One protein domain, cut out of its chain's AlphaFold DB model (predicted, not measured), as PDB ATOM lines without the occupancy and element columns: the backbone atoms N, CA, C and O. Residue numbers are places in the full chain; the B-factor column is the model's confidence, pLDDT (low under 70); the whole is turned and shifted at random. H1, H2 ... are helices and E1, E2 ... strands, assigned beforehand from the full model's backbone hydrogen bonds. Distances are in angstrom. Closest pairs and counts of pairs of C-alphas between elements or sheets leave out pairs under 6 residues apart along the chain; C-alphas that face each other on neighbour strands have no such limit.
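What this domain is: This is residues 2 to 114 of the 303 residues of an uncharacterized protein of Lachnospiraceae bacterium TWA4 (UniProt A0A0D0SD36). One long helix, H1, is crossed by H5, with H2 and H4 packed at other places along its second half; H4 folds back along H3 as a helical hairpin, and the short strand hairpin E1 E2 packs near the end of H4 and the start of H5. Residues 2 to 9 of H1 stick out from the body, while the small H6 lies beyond the far end of H5. The printed part has 113 residues with six named helices and two named strands, in the order H1 H2 E1 E2 H3 H4 H5 H6; the sheet E1 - E2 is antiparallel and the class is mostly helix. The whole is compact, with a radius of gyration of the C-alphas of 14.6 A, and spans 52 by 37 by 21 A, only just flat.

Where its parts are: The sheet is made of E1, residues 52 to 55, and E2, residues 58 to 61. Before it comes H2, residues 40 to 49, 14.1 A long, and after it H3, residues 64 to 73, 14.3 A, and H4, residues 78 to 87, 14.0 A. H1, residues 2 to 31, is 44.0 A long and runs from C-alpha 2 at (245.281, 139.757, 204.511) to C-alpha 31 at (231.272, 170.646, 176.415). H5, residues 91 to 108, is 25.8 A long. H6, residues 111 to 114, ends with C-alpha 114 at (239.602, 175.236, 194.679).

How they stand to each other: E1 and E2 form an antiparallel hairpin at 133 degrees, with N 53 and O 60 at 2.8 A and N 60 and O 53 at 2.9 A, within hydrogen-bond range. The closest C-alphas of E1 and H5 are those of Glu 54 and Tyr 91, 5.3 A apart; those of E2 and H4 are Val 59 and His 87, 5.5 A apart. H3 and H4 form a helical hairpin and touch at a shallow tilt of 32 degrees, opposite ways, closest at the C-alphas of Gln 71 and Val 80, 6.2 A. H1, the hub, touches three helices. With residues 16 to 27 alone it touches H4, at a steep tilt of 46 degrees, closest at the C-alphas of Ser 23 and Ala 79, 4.0 A. With residues 13 to 21 alone it touches H5, about perpendicular at 77 degrees, closest at the C-alphas of Trp 13 and Val 97, 5.1 A. With residues 21 to 28 alone it touches H2, closest at the C-alphas of Ile 25 and Val 43, 5.6 A. H2 and H5 are near each other. H6 is close to but not clearly touching H2, with the C-alphas of Ser 41 and Arg 114 at 7.1 A. Every O i to N i+4 pair is within hydrogen-bond range in H2, H3, H4 and H5, and 25 of 26 are in H1; H6 is too short for such a pair.

The domain as a whole: The two C-alphas farthest apart are those of Asn 2 and Lys 35, 51.9 A. The printed part has no cut and no long link. Its mean pLDDT is 89.1, and residues 2 to 10 and 34 to 36 are under 70.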
ATOM      1  N   ASN A   2     246.162 138.575 204.408       44.78
ATOM      2  CA  ASN A   2     245.281 139.757 204.511       44.78
ATOM      3  C   ASN A   2     245.846 141.074 203.938       44.78
ATOM      4  O   ASN A   2     245.069 141.891 203.457       44.78
ATOM      5  N   SER A   3     247.165 141.299 203.969       47.62
ATOM      6  CA  SER A   3     247.782 142.514 203.404       47.62
ATOM      7  C   SER A   3     247.752 142.526 201.874       47.62
ATOM      8  O   SER A   3     247.367 143.523 201.279       47.62
ATOM      9  N   THR A   4     248.078 141.393 201.249       47.78
ATOM     10  CA  THR A   4     248.061 141.223 199.790       47.78
ATOM     11  C   THR A   4     246.647 141.341 199.225       47.78
ATOM     12  O   THR A   4     246.454 142.008 198.219       47.78
ATOM     13  N   ILE A   5     245.642 140.766 199.902       55.12
ATOM     14  CA  ILE A   5     244.234 140.878 199.483       55.12
ATOM     15  C   ILE A   5     243.739 142.330 199.600       55.12
ATOM     16  O   ILE A   5     243.070 142.813 198.690       55.12
ATOM     17  N   LYS A   6     244.107 143.056 200.670       56.31
ATOM     18  CA  LYS A   6     243.801 144.494 200.795       56.31
ATOM     19  C   LYS A   6     244.439 145.317 199.672       56.31
ATOM     20  O   LYS A   6     243.719 146.066 199.026       56.31
ATOM     21  N   GLN A   7     245.726 145.100 199.379       61.19
ATOM     22  CA  GLN A   7     246.408 145.752 198.252       61.19
ATOM     23  C   GLN A   7     245.684 145.498 196.925       61.19
ATOM     24  O   GLN A   7     245.340 146.448 196.241       61.19
ATOM     25  N   THR A   8     245.331 144.247 196.611       65.06
ATOM     26  CA  THR A   8     244.643 143.927 195.346       65.06
ATOM     27  C   THR A   8     243.250 144.551 195.212       65.06
ATOM     28  O   THR A   8     242.791 144.809 194.100       65.06
ATOM     29  N   VAL A   9     242.558 144.781 196.333       62.62
ATOM     30  CA  VAL A   9     241.235 145.422 196.348       62.62
ATOM     31  C   VAL A   9     241.373 146.936 196.170       62.62
ATOM     32  O   VAL A   9     240.652 147.512 195.357       62.62
ATOM     33  N   ASP A  10     242.326 147.566 196.859       69.94
ATOM     34  CA  ASP A  10     242.627 148.991 196.685       69.94
ATOM     35  C   ASP A  10     243.130 149.284 195.260       69.94
ATOM     36  O   ASP A  10     242.690 150.254 194.635       69.94
ATOM     37  N   ASP A  11     243.945 148.389 194.693       80.50
ATOM     38  CA  ASP A  11     244.409 148.456 193.304       80.50
ATOM     39  C   ASP A  11     243.234 148.427 192.315       80.50
ATOM     40  O   ASP A  11     243.225 149.172 191.332       80.50
ATOM     41  N   TYR A  12     242.203 147.614 192.580       85.88
ATOM     42  CA  TYR A  12     241.004 147.564 191.743       85.88
ATOM     43  C   TYR A  12     240.228 148.890 191.771       85.88
ATOM     44  O   TYR A  12     239.853 149.405 190.712       85.88
ATOM     45  N   TRP A  13     240.001 149.468 192.956       89.25
ATOM     46  CA  TRP A  13     239.279 150.740 193.079       89.25
ATOM     47  C   TRP A  13     240.027 151.880 192.400       89.25
ATOM     48  O   TRP A  13     239.427 152.633 191.632       89.25
ATOM     49  N   GLN A  14     241.345 151.955 192.587       87.62
ATOM     50  CA  GLN A  14     242.187 152.936 191.906       87.62
ATOM     51  C   GLN A  14     242.187 152.739 190.383       87.62
ATOM     52  O   GLN A  14     242.089 153.714 189.631       87.62
ATOM     53  N   ALA A  15     242.234 151.490 189.911       90.56
ATOM     54  CA  ALA A  15     242.185 151.169 188.487       90.56
ATOM     55  C   ALA A  15     240.856 151.569 187.826       90.56
ATOM     56  O   ALA A  15     240.835 151.831 186.625       90.56
ATOM     57  N   LYS A  16     239.757 151.646 188.586       92.69
ATOM     58  CA  LYS A  16     238.450 152.131 188.109       92.69
ATOM     59  C   LYS A  16     238.243 153.634 188.312       92.69
ATOM     60  O   LYS A  16     237.592 154.263 187.481       92.69
ATOM     61  N   ALA A  17     238.828 154.222 189.353       95.12
ATOM     62  CA  ALA A  17     238.757 155.657 189.625       95.12
ATOM     63  C   ALA A  17     239.465 156.486 188.539       95.12
ATOM     64  O   ALA A  17     238.954 157.525 188.127       95.12
ATOM     65  N   LYS A  18     240.606 156.003 188.025       94.88
ATOM     66  CA  LYS A  18     241.367 156.677 186.957       94.88
ATOM     67  C   LYS A  18     240.548 156.863 185.660       94.88
ATOM     68  O   LYS A  18     240.424 158.008 185.227       94.88
ATOM     69  N   PRO A  19     239.950 155.816 185.050       96.19
ATOM     70  CA  PRO A  19     239.066 155.973 183.892       96.19
ATOM     71  C   PRO A  19     237.844 156.853 184.157       96.19
ATOM     72  O   PRO A  19     237.447 157.604 183.272       96.19
ATOM     73  N   LEU A  20     237.268 156.804 185.366       97.31
ATOM     74  CA  LEU A  20     236.155 157.683 185.728       97.31
ATOM     75  C   LEU A  20     236.583 159.157 185.702       97.31
ATOM     76  O   LEU A  20     235.923 159.969 185.064       97.31
ATOM     77  N   LEU A  21     237.713 159.507 186.321       97.38
ATOM     78  CA  LEU A  21     238.243 160.871 186.254       97.38
ATOM     79  C   LEU A  21     238.556 161.283 184.808       97.38
ATOM     80  O   LEU A  21     238.178 162.370 184.383       97.38
ATOM     81  N   ALA A  22     239.200 160.407 184.032       96.62
ATOM     82  CA  ALA A  22     239.514 160.672 182.629       96.62
ATOM     83  C   ALA A  22     238.248 160.871 181.772       96.62
ATOM     84  O   ALA A  22     238.246 161.694 180.854       96.62
ATOM     85  N   SER A  23     237.161 160.160 182.088       97.38
ATOM     86  CA  SER A  23     235.842 160.373 181.491       97.38
ATOM     87  C   SER A  23     235.317 161.779 181.769       97.38
ATOM     88  O   SER A  23     234.946 162.472 180.825       97.38
ATOM     89  N   LEU A  24     235.351 162.221 183.032       96.81
ATOM     90  CA  LEU A  24     234.894 163.556 183.434       96.81
ATOM     91  C   LEU A  24     235.740 164.666 182.798       96.81
ATOM     92  O   LEU A  24     235.182 165.635 182.294       96.81
ATOM     93  N   ILE A  25     237.067 164.495 182.743       95.94
ATOM     94  CA  ILE A  25     237.969 165.408 182.023       95.94
ATOM     95  C   ILE A  25     237.552 165.490 180.553       95.94
ATOM     96  O   ILE A  25     237.298 166.573 180.036       95.94
ATOM     97  N   THR A  26     237.425 164.347 179.879       94.88
ATOM     98  CA  THR A  26     237.065 164.314 178.453       94.88
ATOM     99  C   THR A  26     235.691 164.941 178.210       94.88
ATOM    100  O   THR A  26     235.524 165.699 177.258       94.88
ATOM    101  N   ALA A  27     234.719 164.673 179.084       93.88
ATOM    102  CA  ALA A  27     233.391 165.265 179.023       93.88
ATOM    103  C   ALA A  27     233.438 166.794 179.178       93.88
ATOM    104  O   ALA A  27     232.776 167.488 178.411       93.88
ATOM    105  N   ALA A  28     234.259 167.320 180.096       93.50
ATOM    106  CA  ALA A  28     234.475 168.758 180.244       93.50
ATOM    107  C   ALA A  28     234.995 169.389 178.942       93.50
ATOM    108  O   ALA A  28     234.413 170.355 178.455       93.50
ATOM    109  N   PHE A  29     236.014 168.788 178.313       91.19
ATOM    110  CA  PHE A  29     236.535 169.236 177.011       91.19
ATOM    111  C   PHE A  29     235.500 169.184 175.887       91.19
ATOM    112  O   PHE A  29     235.457 170.089 175.059       91.19
ATOM    113  N   MET A  30     234.654 168.154 175.853       89.25
ATOM    114  CA  MET A  30     233.612 168.022 174.830       89.25
ATOM    115  C   MET A  30     232.481 169.050 174.972       89.25
ATOM    116  O   MET A  30     231.792 169.320 173.991       89.25
ATOM    117  N   MET A  31     232.278 169.608 176.166       81.19
ATOM    118  CA  MET A  31     231.272 170.646 176.415       81.19
ATOM    119  C   MET A  31     231.744 172.058 176.095       81.19
ATOM    120  O   MET A  31     230.914 172.961 176.004       81.19
ATOM    121  N   ALA A  32     233.053 172.268 175.989       82.81
ATOM    122  CA  ALA A  32     233.598 173.599 175.819       82.81
ATOM    123  C   ALA A  32     233.059 174.229 174.531       82.81
ATOM    124  O   ALA A  32     233.240 173.697 173.436       82.81
ATOM    125  N   ASP A  33     232.424 175.394 174.654       72.12
ATOM    126  CA  ASP A  33     231.817 176.136 173.541       72.12
ATOM    127  C   ASP A  33     232.857 176.841 172.643       72.12
ATOM    128  O   ASP A  33     232.514 177.655 171.783       72.12
ATOM    129  N   GLY A  34     234.141 176.527 172.842       66.75
ATOM    130  CA  GLY A  34     235.281 177.067 172.112       66.75
ATOM    131  C   GLY A  34     235.725 178.461 172.558       66.75
ATOM    132  O   GLY A  34     236.763 178.920 172.089       66.75
ATOM    133  N   LYS A  35     234.994 179.137 173.459       65.75
ATOM    134  CA  LYS A  35     235.381 180.472 173.955       65.75
ATOM    135  C   LYS A  35     236.418 180.407 175.067       65.75
ATOM    136  O   LYS A  35     237.253 181.301 175.171       65.75
ATOM    137  N   GLN A  36     236.371 179.355 175.876       67.50
ATOM    138  CA  GLN A  36     237.326 179.098 176.943       67.50
ATOM    139  C   GLN A  36     237.612 177.598 177.009       67.50
ATOM    140  O   GLN A  36     236.694 176.781 176.930       67.50
ATOM    141  N   MET A  37     238.892 177.226 177.109       75.69
ATOM    142  CA  MET A  37     239.247 175.831 177.363       75.69
ATOM    143  C   MET A  37     238.877 175.484 178.811       75.69
ATOM    144  O   MET A  37     239.177 176.277 179.704       75.69
ATOM    145  N   PRO A  38     238.241 174.330 179.058       83.62
ATOM    146  CA  PRO A  38     237.861 173.935 180.402       83.62
ATOM    147  C   PRO A  38     239.112 173.559 181.191       83.62
ATOM    148  O   PRO A  38     240.052 172.963 180.657       83.62
ATOM    149  N   GLY A  39     239.113 173.916 182.467       87.00
ATOM    150  CA  GLY A  39     240.160 173.579 183.410       87.00
ATOM    151  C   GLY A  39     239.729 172.470 184.363       87.00
ATOM    152  O   GLY A  39     238.699 171.812 184.219       87.00
ATOM    153  N   MET A  40     240.548 172.260 185.391       91.31
ATOM    154  CA  MET A  40     240.223 171.300 186.445       91.31
ATOM    155  C   MET A  40     239.047 171.759 187.322       91.31
ATOM    156  O   MET A  40     238.422 170.911 187.946       91.31
ATOM    157  N   SER A  41     238.701 173.051 187.353       90.44
ATOM    158  CA  SER A  41     237.541 173.558 188.105       90.44
ATOM    159  C   SER A  41     236.231 172.935 187.612       90.44
ATOM    160  O   SER A  41     235.478 172.384 188.410       90.44
ATOM    161  N   GLU A  42     236.006 172.924 186.299       90.62
ATOM    162  CA  GLU A  42     234.816 172.347 185.667       90.62
ATOM    163  C   GLU A  42     234.752 170.826 185.875       90.62
ATOM    164  O   GLU A  42     233.688 170.252 186.100       90.62
ATOM    165  N   VAL A  43     235.909 170.156 185.852       94.81
ATOM    166  CA  VAL A  43     236.007 168.713 186.130       94.81
ATOM    167  C   VAL A  43     235.611 168.402 187.572       94.81
ATOM    168  O   VAL A  43     234.910 167.418 187.819       94.81
ATOM    169  N   LEU A  44     236.043 169.230 188.525       95.19
ATOM    170  CA  LEU A  44     235.675 169.085 189.931       95.19
ATOM    171  C   LEU A  44     234.176 169.333 190.141       95.19
ATOM    172  O   LEU A  44     233.551 168.573 190.871       95.19
ATOM    173  N   GLU A  45     233.575 170.309 189.457       92.88
ATOM    174  CA  GLU A  45     232.125 170.554 189.512       92.88
ATOM    175  C   GLU A  45     231.304 169.387 188.945       92.88
ATOM    176  O   GLU A  45     230.295 168.982 189.535       92.88
ATOM    177  N   LEU A  46     231.757 168.790 187.833       94.81
ATOM    178  CA  LEU A  46     231.171 167.556 187.305       94.81
ATOM    179  C   LEU A  46     231.272 166.417 188.323       94.81
ATOM    180  O   LEU A  46     230.290 165.717 188.569       94.81
ATOM    181  N   PHE A  47     232.445 166.230 188.933       96.94
ATOM    182  CA  PHE A  47     232.643 165.193 189.941       96.94
ATOM    183  C   PHE A  47     231.767 165.406 191.183       96.94
ATOM    184  O   PHE A  47     231.144 164.460 191.667       96.94
ATOM    185  N   ASP A  48     231.680 166.637 191.682       95.25
ATOM    186  CA  ASP A  48     230.870 166.979 192.852       95.25
ATOM    187  C   ASP A  48     229.377 166.756 192.565       95.25
ATOM    188  O   ASP A  48     228.632 166.290 193.431       95.25
ATOM    189  N   SER A  49     228.957 166.999 191.319       94.69
ATOM    190  CA  SER A  49     227.601 166.716 190.852       94.69
ATOM    191  C   SER A  49     227.323 165.219 190.741       94.69
ATOM    192  O   SER A  49     226.183 164.820 190.962       94.69
ATOM    193  N   LEU A  50     228.323 164.384 190.430       95.19
ATOM    194  CA  LEU A  50     228.193 162.937 190.231       95.19
ATOM    195  C   LEU A  50     227.837 162.214 191.539       95.19
ATOM    196  O   LEU A  50     228.706 161.700 192.238       95.19
ATOM    197  N   ILE A  51     226.549 162.134 191.869       92.38
ATOM    198  CA  ILE A  51     226.046 161.451 193.069       92.38
ATOM    199  C   ILE A  51     225.318 160.169 192.636       92.38
ATOM    200  O   ILE A  51     224.225 160.272 192.069       92.38
ATOM    201  N   PRO A  52     225.893 158.972 192.875       93.56
ATOM    202  CA  PRO A  52     225.250 157.716 192.520       93.56
ATOM    203  C   PRO A  52     224.077 157.407 193.453       93.56
ATOM    204  O   PRO A  52     224.147 157.619 194.664       93.56
ATOM    205  N   LYS A  53     223.017 156.845 192.882       93.62
ATOM    206  CA  LYS A  53     221.881 156.240 193.580       93.62
ATOM    207  C   LYS A  53     221.689 154.816 193.086       93.62
ATOM    208  O   LYS A  53     222.050 154.492 191.958       93.62
ATOM    209  N   GLU A  54     221.151 153.956 193.939       92.25
ATOM    210  CA  GLU A  54     220.881 152.566 193.578       92.25
ATOM    211  C   GLU A  54     219.728 152.484 192.571       92.25
ATOM    212  O   GLU A  54     218.650 153.025 192.816       92.25
ATOM    213  N   ASN A  55     219.953 151.799 191.448       87.19
ATOM    214  CA  ASN A  55     218.931 151.552 190.436       87.19
ATOM    215  C   ASN A  55     219.077 150.134 189.862       87.19
ATOM    216  O   ASN A  55     219.814 149.892 188.900       87.19
ATOM    217  N   GLY A  56     218.376 149.179 190.475       88.50
ATOM    218  CA  GLY A  56     218.426 147.773 190.080       88.50
ATOM    219  C   GLY A  56     219.842 147.203 190.190       88.50
ATOM    220  O   GLY A  56     220.411 147.144 191.274       88.50
ATOM    221  N   TYR A  57     220.411 146.778 189.060       84.50
ATOM    222  CA  TYR A  57     221.770 146.224 188.991       84.50
ATOM    223  C   TYR A  57     222.852 147.262 188.640       84.50
ATOM    224  O   TYR A  57     224.022 146.901 188.529       84.50
ATOM    225  N   SER A  58     222.474 148.531 188.475       89.75
ATOM    226  CA  SER A  58     223.350 149.645 188.099       89.75
ATOM    227  C   SER A  58     223.184 150.829 189.055       89.75
ATOM    228  O   SER A  58     222.437 150.759 190.039       89.75
ATOM    229  N   VAL A  59     223.870 151.932 188.765       94.06
ATOM    230  CA  VAL A  59     223.585 153.221 189.400       94.06
ATOM    231  C   VAL A  59     222.726 154.105 188.506       94.06
ATOM    232  O   VAL A  59     222.659 153.893 187.304       94.06
ATOM    233  N   GLU A  60     222.051 155.073 189.111       93.38
ATOM    234  CA  GLU A  60     221.499 156.255 188.448       93.38
ATOM    235  C   GLU A  60     222.220 157.482 189.010       93.38
ATOM    236  O   GLU A  60     222.566 157.509 190.198       93.38
ATOM    237  N   THR A  61     222.460 158.501 188.188       93.50
ATOM    238  CA  THR A  61     223.129 159.728 188.631       93.50
ATOM    239  C   THR A  61     222.511 160.997 188.048       93.50
ATOM    240  O   THR A  61     221.796 161.003 187.047       93.50
ATOM    241  N   THR A  62     222.862 162.126 188.655       91.56
ATOM    242  CA  THR A  62     222.555 163.478 188.162       91.56
ATOM    243  C   THR A  62     223.131 163.771 186.768       91.56
ATOM    244  O   THR A  62     222.602 164.634 186.069       91.56
ATOM    245  N   LEU A  63     224.184 163.061 186.345       94.12
ATOM    246  CA  LEU A  63     224.851 163.254 185.057       94.12
ATOM    247  C   LEU A  63     224.312 162.330 183.954       94.12
ATOM    248  O   LEU A  63     224.790 162.391 182.824       94.12
ATOM    249  N   ASP A  64     223.300 161.500 184.217       94.31
ATOM    250  CA  ASP A  64     222.828 160.518 183.232       94.31
ATOM    251  C   ASP A  64     222.264 161.173 181.973       94.31
ATOM    252  O   ASP A  64     222.576 160.760 180.858       94.31
ATOM    253  N   ASN A  65     221.447 162.216 182.131       93.12
ATOM    254  CA  ASN A  65     220.924 162.964 180.986       93.12
ATOM    255  C   ASN A  65     222.055 163.653 180.223       93.12
ATOM    256  O   ASN A  65     222.072 163.633 178.996       93.12
ATOM    257  N   PHE A  66     223.031 164.186 180.954       92.56
ATOM    258  CA  PHE A  66     224.206 164.813 180.376       92.56
ATOM    259  C   PHE A  66     225.012 163.828 179.504       92.56
ATOM    260  O   PHE A  66     225.244 164.092 178.323       92.56
ATOM    261  N   PHE A  67     225.349 162.646 180.025       95.31
ATOM    262  CA  PHE A  67     226.068 161.625 179.259       95.31
ATOM    263  C   PHE A  67     225.223 160.986 178.146       95.31
ATOM    264  O   PHE A  67     225.780 160.574 177.129       95.31
ATOM    265  N   LYS A  68     223.887 160.944 178.274       94.56
ATOM    266  CA  LYS A  68     222.987 160.538 177.177       94.56
ATOM    267  C   LYS A  68     223.050 161.513 176.004       94.56
ATOM    268  O   LYS A  68     223.097 161.061 174.863       94.56
ATOM    269  N   GLU A  69     223.069 162.822 176.254       93.50
ATOM    270  CA  GLU A  69     223.230 163.812 175.182       93.50
ATOM    271  C   GLU A  69     224.623 163.729 174.546       93.50
ATOM    272  O   GLU A  69     224.729 163.699 173.318       93.50
ATOM    273  N   LEU A  70     225.684 163.563 175.348       93.44
ATOM    274  CA  LEU A  70     227.028 163.301 174.816       93.44
ATOM    275  C   LEU A  70     227.070 162.042 173.937       93.44
ATOM    276  O   LEU A  70     227.677 162.071 172.869       93.44
ATOM    277  N   GLN A  71     226.398 160.959 174.336       95.00
ATOM    278  CA  GLN A  71     226.308 159.727 173.546       95.00
ATOM    279  C   GLN A  71     225.577 159.933 172.219       95.00
ATOM    280  O   GLN A  71     225.925 159.288 171.234       95.00
ATOM    281  N   LYS A  72     224.559 160.801 172.171       93.88
ATOM    282  CA  LYS A  72     223.873 161.141 170.915       93.88
ATOM    283  C   LYS A  72     224.779 161.951 169.993       93.88
ATOM    284  O   LYS A  72     224.808 161.685 168.796       93.88
ATOM    285  N   ALA A  73     225.505 162.922 170.546       91.50
ATOM    286  CA  ALA A  73     226.386 163.800 169.781       91.50
ATOM    287  C   ALA A  73     227.651 163.080 169.279       91.50
ATOM    288  O   ALA A  73     228.062 163.273 168.138       91.50
ATOM    289  N   ALA A  74     228.256 162.234 170.115       92.19
ATOM    290  CA  ALA A  74     229.480 161.496 169.812       92.19
ATOM    291  C   ALA A  74     229.394 160.051 170.345       92.19
ATOM    292  O   ALA A  74     229.939 159.736 171.411       92.19
ATOM    293  N   PRO A  75     228.724 159.150 169.606       92.06
ATOM    294  CA  PRO A  75     228.490 157.785 170.055       92.06
ATOM    295  C   PRO A  75     229.779 157.016 170.354       92.06
ATOM    296  O   PRO A  75     230.668 156.920 169.509       92.06
ATOM    297  N   GLY A  76     229.868 156.419 171.546       89.44
ATOM    298  CA  GLY A  76     230.979 155.537 171.915       89.44
ATOM    299  C   GLY A  76     232.319 156.251 172.114       89.44
ATOM    300  O   GLY A  76     233.362 155.590 172.133       89.44
ATOM    301  N   CYS A  77     232.313 157.580 172.271       94.69
ATOM    302  CA  CYS A  77     233.519 158.324 172.618       94.69
ATOM    303  C   CYS A  77     234.089 157.854 173.968       94.69
ATOM    304  O   CYS A  77     233.397 157.238 174.785       94.69
ATOM    305  N   TYR A  78     235.365 158.163 174.219       95.50
ATOM    306  CA  TYR A  78     236.054 157.744 175.442       95.50
ATOM    307  C   TYR A  78     235.286 158.152 176.711       95.50
ATOM    308  O   TYR A  78     235.070 157.312 177.581       95.50
ATOM    309  N   ALA A  79     234.801 159.401 176.771       95.94
ATOM    310  CA  ALA A  79     234.028 159.907 177.903       95.94
ATOM    311  C   ALA A  79     232.826 159.006 178.210       95.94
ATOM    312  O   ALA A  79     232.703 158.493 179.323       95.94
ATOM    313  N   VAL A  80     231.976 158.749 177.212       96.38
ATOM    314  CA  VAL A  80     230.765 157.954 177.418       96.38
ATOM    315  C   VAL A  80     231.093 156.497 177.718       96.38
ATOM    316  O   VAL A  80     230.452 155.903 178.582       96.38
ATOM    317  N   ARG A  81     232.086 155.908 177.046       96.81
ATOM    318  CA  ARG A  81     232.449 154.502 177.259       96.81
ATOM    319  C   ARG A  81     232.865 154.244 178.704       96.81
ATOM    320  O   ARG A  81     232.334 153.330 179.331       96.81
ATOM    321  N   GLU A  82     233.782 155.050 179.232       96.88
ATOM    322  CA  GLU A  82     234.284 154.859 180.595       96.88
ATOM    323  C   GLU A  82     233.231 155.241 181.649       96.88
ATOM    324  O   GLU A  82     233.096 154.545 182.656       96.88
ATOM    325  N   TYR A  83     232.407 156.267 181.386       96.75
ATOM    326  CA  TYR A  83     231.260 156.589 182.239       96.75
ATOM    327  C   TYR A  83     230.265 155.430 182.300       96.75
ATOM    328  O   TYR A  83     229.891 154.991 183.382       96.75
ATOM    329  N   THR A  84     229.883 154.879 181.146       95.75
ATOM    330  CA  THR A  84     228.949 153.747 181.040       95.75
ATOM    331  C   THR A  84     229.501 152.515 181.754       95.75
ATOM    332  O   THR A  84     228.759 151.813 182.442       95.75
ATOM    333  N   ALA A  85     230.809 152.263 181.637       95.94
ATOM    334  CA  ALA A  85     231.473 151.161 182.323       95.94
ATOM    335  C   ALA A  85     231.402 151.297 183.852       95.94
ATOM    336  O   ALA A  85     231.162 150.300 184.530       95.94
ATOM    337  N   TRP A  86     231.580 152.505 184.399       96.62
ATOM    338  CA  TRP A  86     231.400 152.764 185.831       96.62
ATOM    339  C   TRP A  86     229.918 152.748 186.245       96.62
ATOM    340  O   TRP A  86     229.571 152.124 187.244       96.62
ATOM    341  N   HIS A  87     229.035 153.353 185.450       96.00
ATOM    342  CA  HIS A  87     227.591 153.429 185.692       96.00
ATOM    343  C   HIS A  87     226.928 152.040 185.739       96.00
ATOM    344  O   HIS A  87     225.950 151.818 186.451       96.00
ATOM    345  N   SER A  88     227.465 151.074 184.991       95.06
ATOM    346  CA  SER A  88     226.962 149.692 184.959       95.06
ATOM    347  C   SER A  88     227.393 148.853 186.168       95.06
ATOM    348  O   SER A  88     227.029 147.682 186.258       95.06
ATOM    349  N   LEU A  89     228.204 149.404 187.078       95.25
ATOM    350  CA  LEU A  89     228.619 148.700 188.288       95.25
ATOM    351  C   LEU A  89     227.471 148.647 189.310       95.25
ATOM    352  O   LEU A  89     226.673 149.583 189.394       95.25
ATOM    353  N   PRO A  90     227.433 147.610 190.168       95.62
ATOM    354  CA  PRO A  90     226.544 147.598 191.323       95.62
ATOM    355  C   PRO A  90     226.774 148.824 192.214       95.62
ATOM    356  O   PRO A  90     227.919 149.245 192.405       95.62
ATOM    357  N   TYR A  91     225.712 149.342 192.835       94.94
ATOM    358  CA  TYR A  91     225.750 150.580 193.626       94.94
ATOM    359  C   TYR A  91     226.909 150.656 194.631       94.94
ATOM    360  O   TYR A  91     227.637 151.650 194.666       94.94
ATOM    361  N   ARG A  92     227.136 149.592 195.414       93.69
ATOM    362  CA  ARG A  92     228.233 149.551 196.401       93.69
ATOM    363  C   ARG A  92     229.605 149.697 195.743       93.69
ATOM    364  O   ARG A  92     230.443 150.446 196.223       93.69
ATOM    365  N   THR A  93     229.816 149.002 194.631       94.12
ATOM    366  CA  THR A  93     231.061 149.018 193.857       94.12
ATOM    367  C   THR A  93     231.293 150.394 193.231       94.12
ATOM    368  O   THR A  93     232.374 150.956 193.383       94.12
ATOM    369  N   ALA A  94     230.274 150.968 192.582       95.50
ATOM    370  CA  ALA A  94     230.338 152.308 191.999       95.50
ATOM    371  C   ALA A  94     230.645 153.384 193.056       95.50
ATOM    372  O   ALA A  94     231.483 154.258 192.818       95.50
ATOM    373  N   SER A  95     230.019 153.272 194.233       95.06
ATOM    374  CA  SER A  95     230.237 154.171 195.373       95.06
ATOM    375  C   SER A  95     231.676 154.091 195.887       95.06
ATOM    376  O   SER A  95     232.323 155.125 195.989       95.06
ATOM    377  N   CYS A  96     232.238 152.889 196.086       95.12
ATOM    378  CA  CYS A  96     233.644 152.735 196.493       95.12
ATOM    379  C   CYS A  96     234.631 153.355 195.488       95.12
ATOM    380  O   CYS A  96     235.616 153.981 195.886       95.12
ATOM    381  N   VAL A  97     234.372 153.200 194.182       96.31
ATOM    382  CA  VAL A  97     235.190 153.829 193.131       96.31
ATOM    383  C   VAL A  97     235.126 155.353 193.231       96.31
ATOM    384  O   VAL A  97     236.163 156.016 193.181       96.31
ATOM    385  N   ARG A  98     233.920 155.912 193.398       96.19
ATOM    386  CA  ARG A  98     233.724 157.356 193.558       96.19
ATOM    387  C   ARG A  98     234.401 157.877 194.821       96.19
ATOM    388  O   ARG A  98     235.072 158.897 194.746       96.19
ATOM    389  N   ASP A  99     234.269 157.184 195.946       95.75
ATOM    390  CA  ASP A  99     234.862 157.593 197.225       95.75
ATOM    391  C   ASP A  99     236.394 157.557 197.174       95.75
ATOM    392  O   ASP A  99     237.057 158.459 197.683       95.75
ATOM    393  N   THR A 100     236.962 156.570 196.475       95.81
ATOM    394  CA  THR A 100     238.407 156.511 196.205       95.81
ATOM    395  C   THR A 100     238.855 157.726 195.392       95.81
ATOM    396  O   THR A 100     239.841 158.374 195.741       95.81
ATOM    397  N   LEU A 101     238.106 158.086 194.342       96.38
ATOM    398  CA  LEU A 101     238.382 159.292 193.562       96.38
ATOM    399  C   LEU A 101     238.212 160.569 194.406       96.38
ATOM    400  O   LEU A 101     239.067 161.451 194.350       96.38
ATOM    401  N   ALA A 102     237.168 160.650 195.235       95.94
ATOM    402  CA  ALA A 102     236.911 161.783 196.124       95.94
ATOM    403  C   ALA A 102     238.072 162.011 197.100       95.94
ATOM    404  O   ALA A 102     238.486 163.155 197.299       95.94
ATOM    405  N   ALA A 103     238.621 160.941 197.681       94.06
ATOM    406  CA  ALA A 103     239.754 161.012 198.598       94.06
ATOM    407  C   ALA A 103     241.012 161.570 197.908       94.06
ATOM    408  O   ALA A 103     241.669 162.464 198.450       94.06
ATOM    409  N   SER A 104     241.310 161.117 196.684       92.19
ATOM    410  CA  SER A 104     242.428 161.648 195.892       92.19
ATOM    411  C   SER A 104     242.213 163.117 195.517       92.19
ATOM    412  O   SER A 104     243.107 163.938 195.722       92.19
ATOM    413  N   LEU A 105     241.022 163.472 195.023       94.00
ATOM    414  CA  LEU A 105     240.706 164.849 194.638       94.00
ATOM    415  C   LEU A 105     240.725 165.799 195.836       94.00
ATOM    416  O   LEU A 105     241.218 166.910 195.705       94.00
ATOM    417  N   SER A 106     240.252 165.375 197.007       91.94
ATOM    418  CA  SER A 106     240.258 166.215 198.216       91.94
ATOM    419  C   SER A 106     241.668 166.442 198.764       91.94
ATOM    420  O   SER A 106     241.941 167.498 199.325       91.94
ATOM    421  N   THR A 107     242.569 165.471 198.575       89.06
ATOM    422  CA  THR A 107     243.985 165.602 198.954       89.06
ATOM    423  C   THR A 107     244.707 166.634 198.088       89.06
ATOM    424  O   THR A 107     245.480 167.435 198.604       89.06
ATOM    425  N   ILE A 108     244.461 166.618 196.774       90.00
ATOM    426  CA  ILE A 108     245.151 167.491 195.808       90.00
ATOM    427  C   ILE A 108     244.467 168.860 195.688       90.00
ATOM    428  O   ILE A 108     245.134 169.875 195.518       90.00
ATOM    429  N   PHE A 109     243.139 168.900 195.775       92.81
ATOM    430  CA  PHE A 109     242.317 170.094 195.582       92.81
ATOM    431  C   PHE A 109     241.480 170.390 196.838       92.81
ATOM    432  O   PHE A 109     240.244 170.304 196.789       92.81
ATOM    433  N   PRO A 110     242.121 170.744 197.971       90.19
ATOM    434  CA  PRO A 110     241.402 171.241 199.137       90.19
ATOM    435  C   PRO A 110     240.706 172.574 198.816       90.19
ATOM    436  O   PRO A 110     240.998 173.230 197.812       90.19
ATOM    437  N   GLU A 111     239.788 173.010 199.681       89.62
ATOM    438  CA  GLU A 111     238.945 174.187 199.412       89.62
ATOM    439  C   GLU A 111     239.751 175.474 199.176       89.62
ATOM    440  O   GLU A 111     239.370 176.301 198.350       89.62
ATOM    441  N   SER A 112     240.906 175.628 199.829       88.94
ATOM    442  CA  SER A 112     241.826 176.748 199.590       88.94
ATOM    443  C   SER A 112     242.327 176.797 198.141       88.94
ATOM    444  O   SER A 112     242.333 177.866 197.526       88.94
ATOM    445  N   ILE A 113     242.685 175.644 197.573       91.00
ATOM    446  CA  ILE A 113     243.140 175.505 196.186       91.00
ATOM    447  C   ILE A 113     241.973 175.684 195.217       91.00
ATOM    448  O   ILE A 113     242.086 176.442 194.255       91.00
ATOM    449  N   ARG A 114     240.817 175.067 195.495       92.12
ATOM    450  CA  ARG A 114     239.602 175.236 194.679       92.12
ATOM    451  C   ARG A 114     239.168 176.699 194.601       92.12
ATOM    452  O   ARG A 114     238.841 177.193 193.525       92.12
TER     453      ARG A 114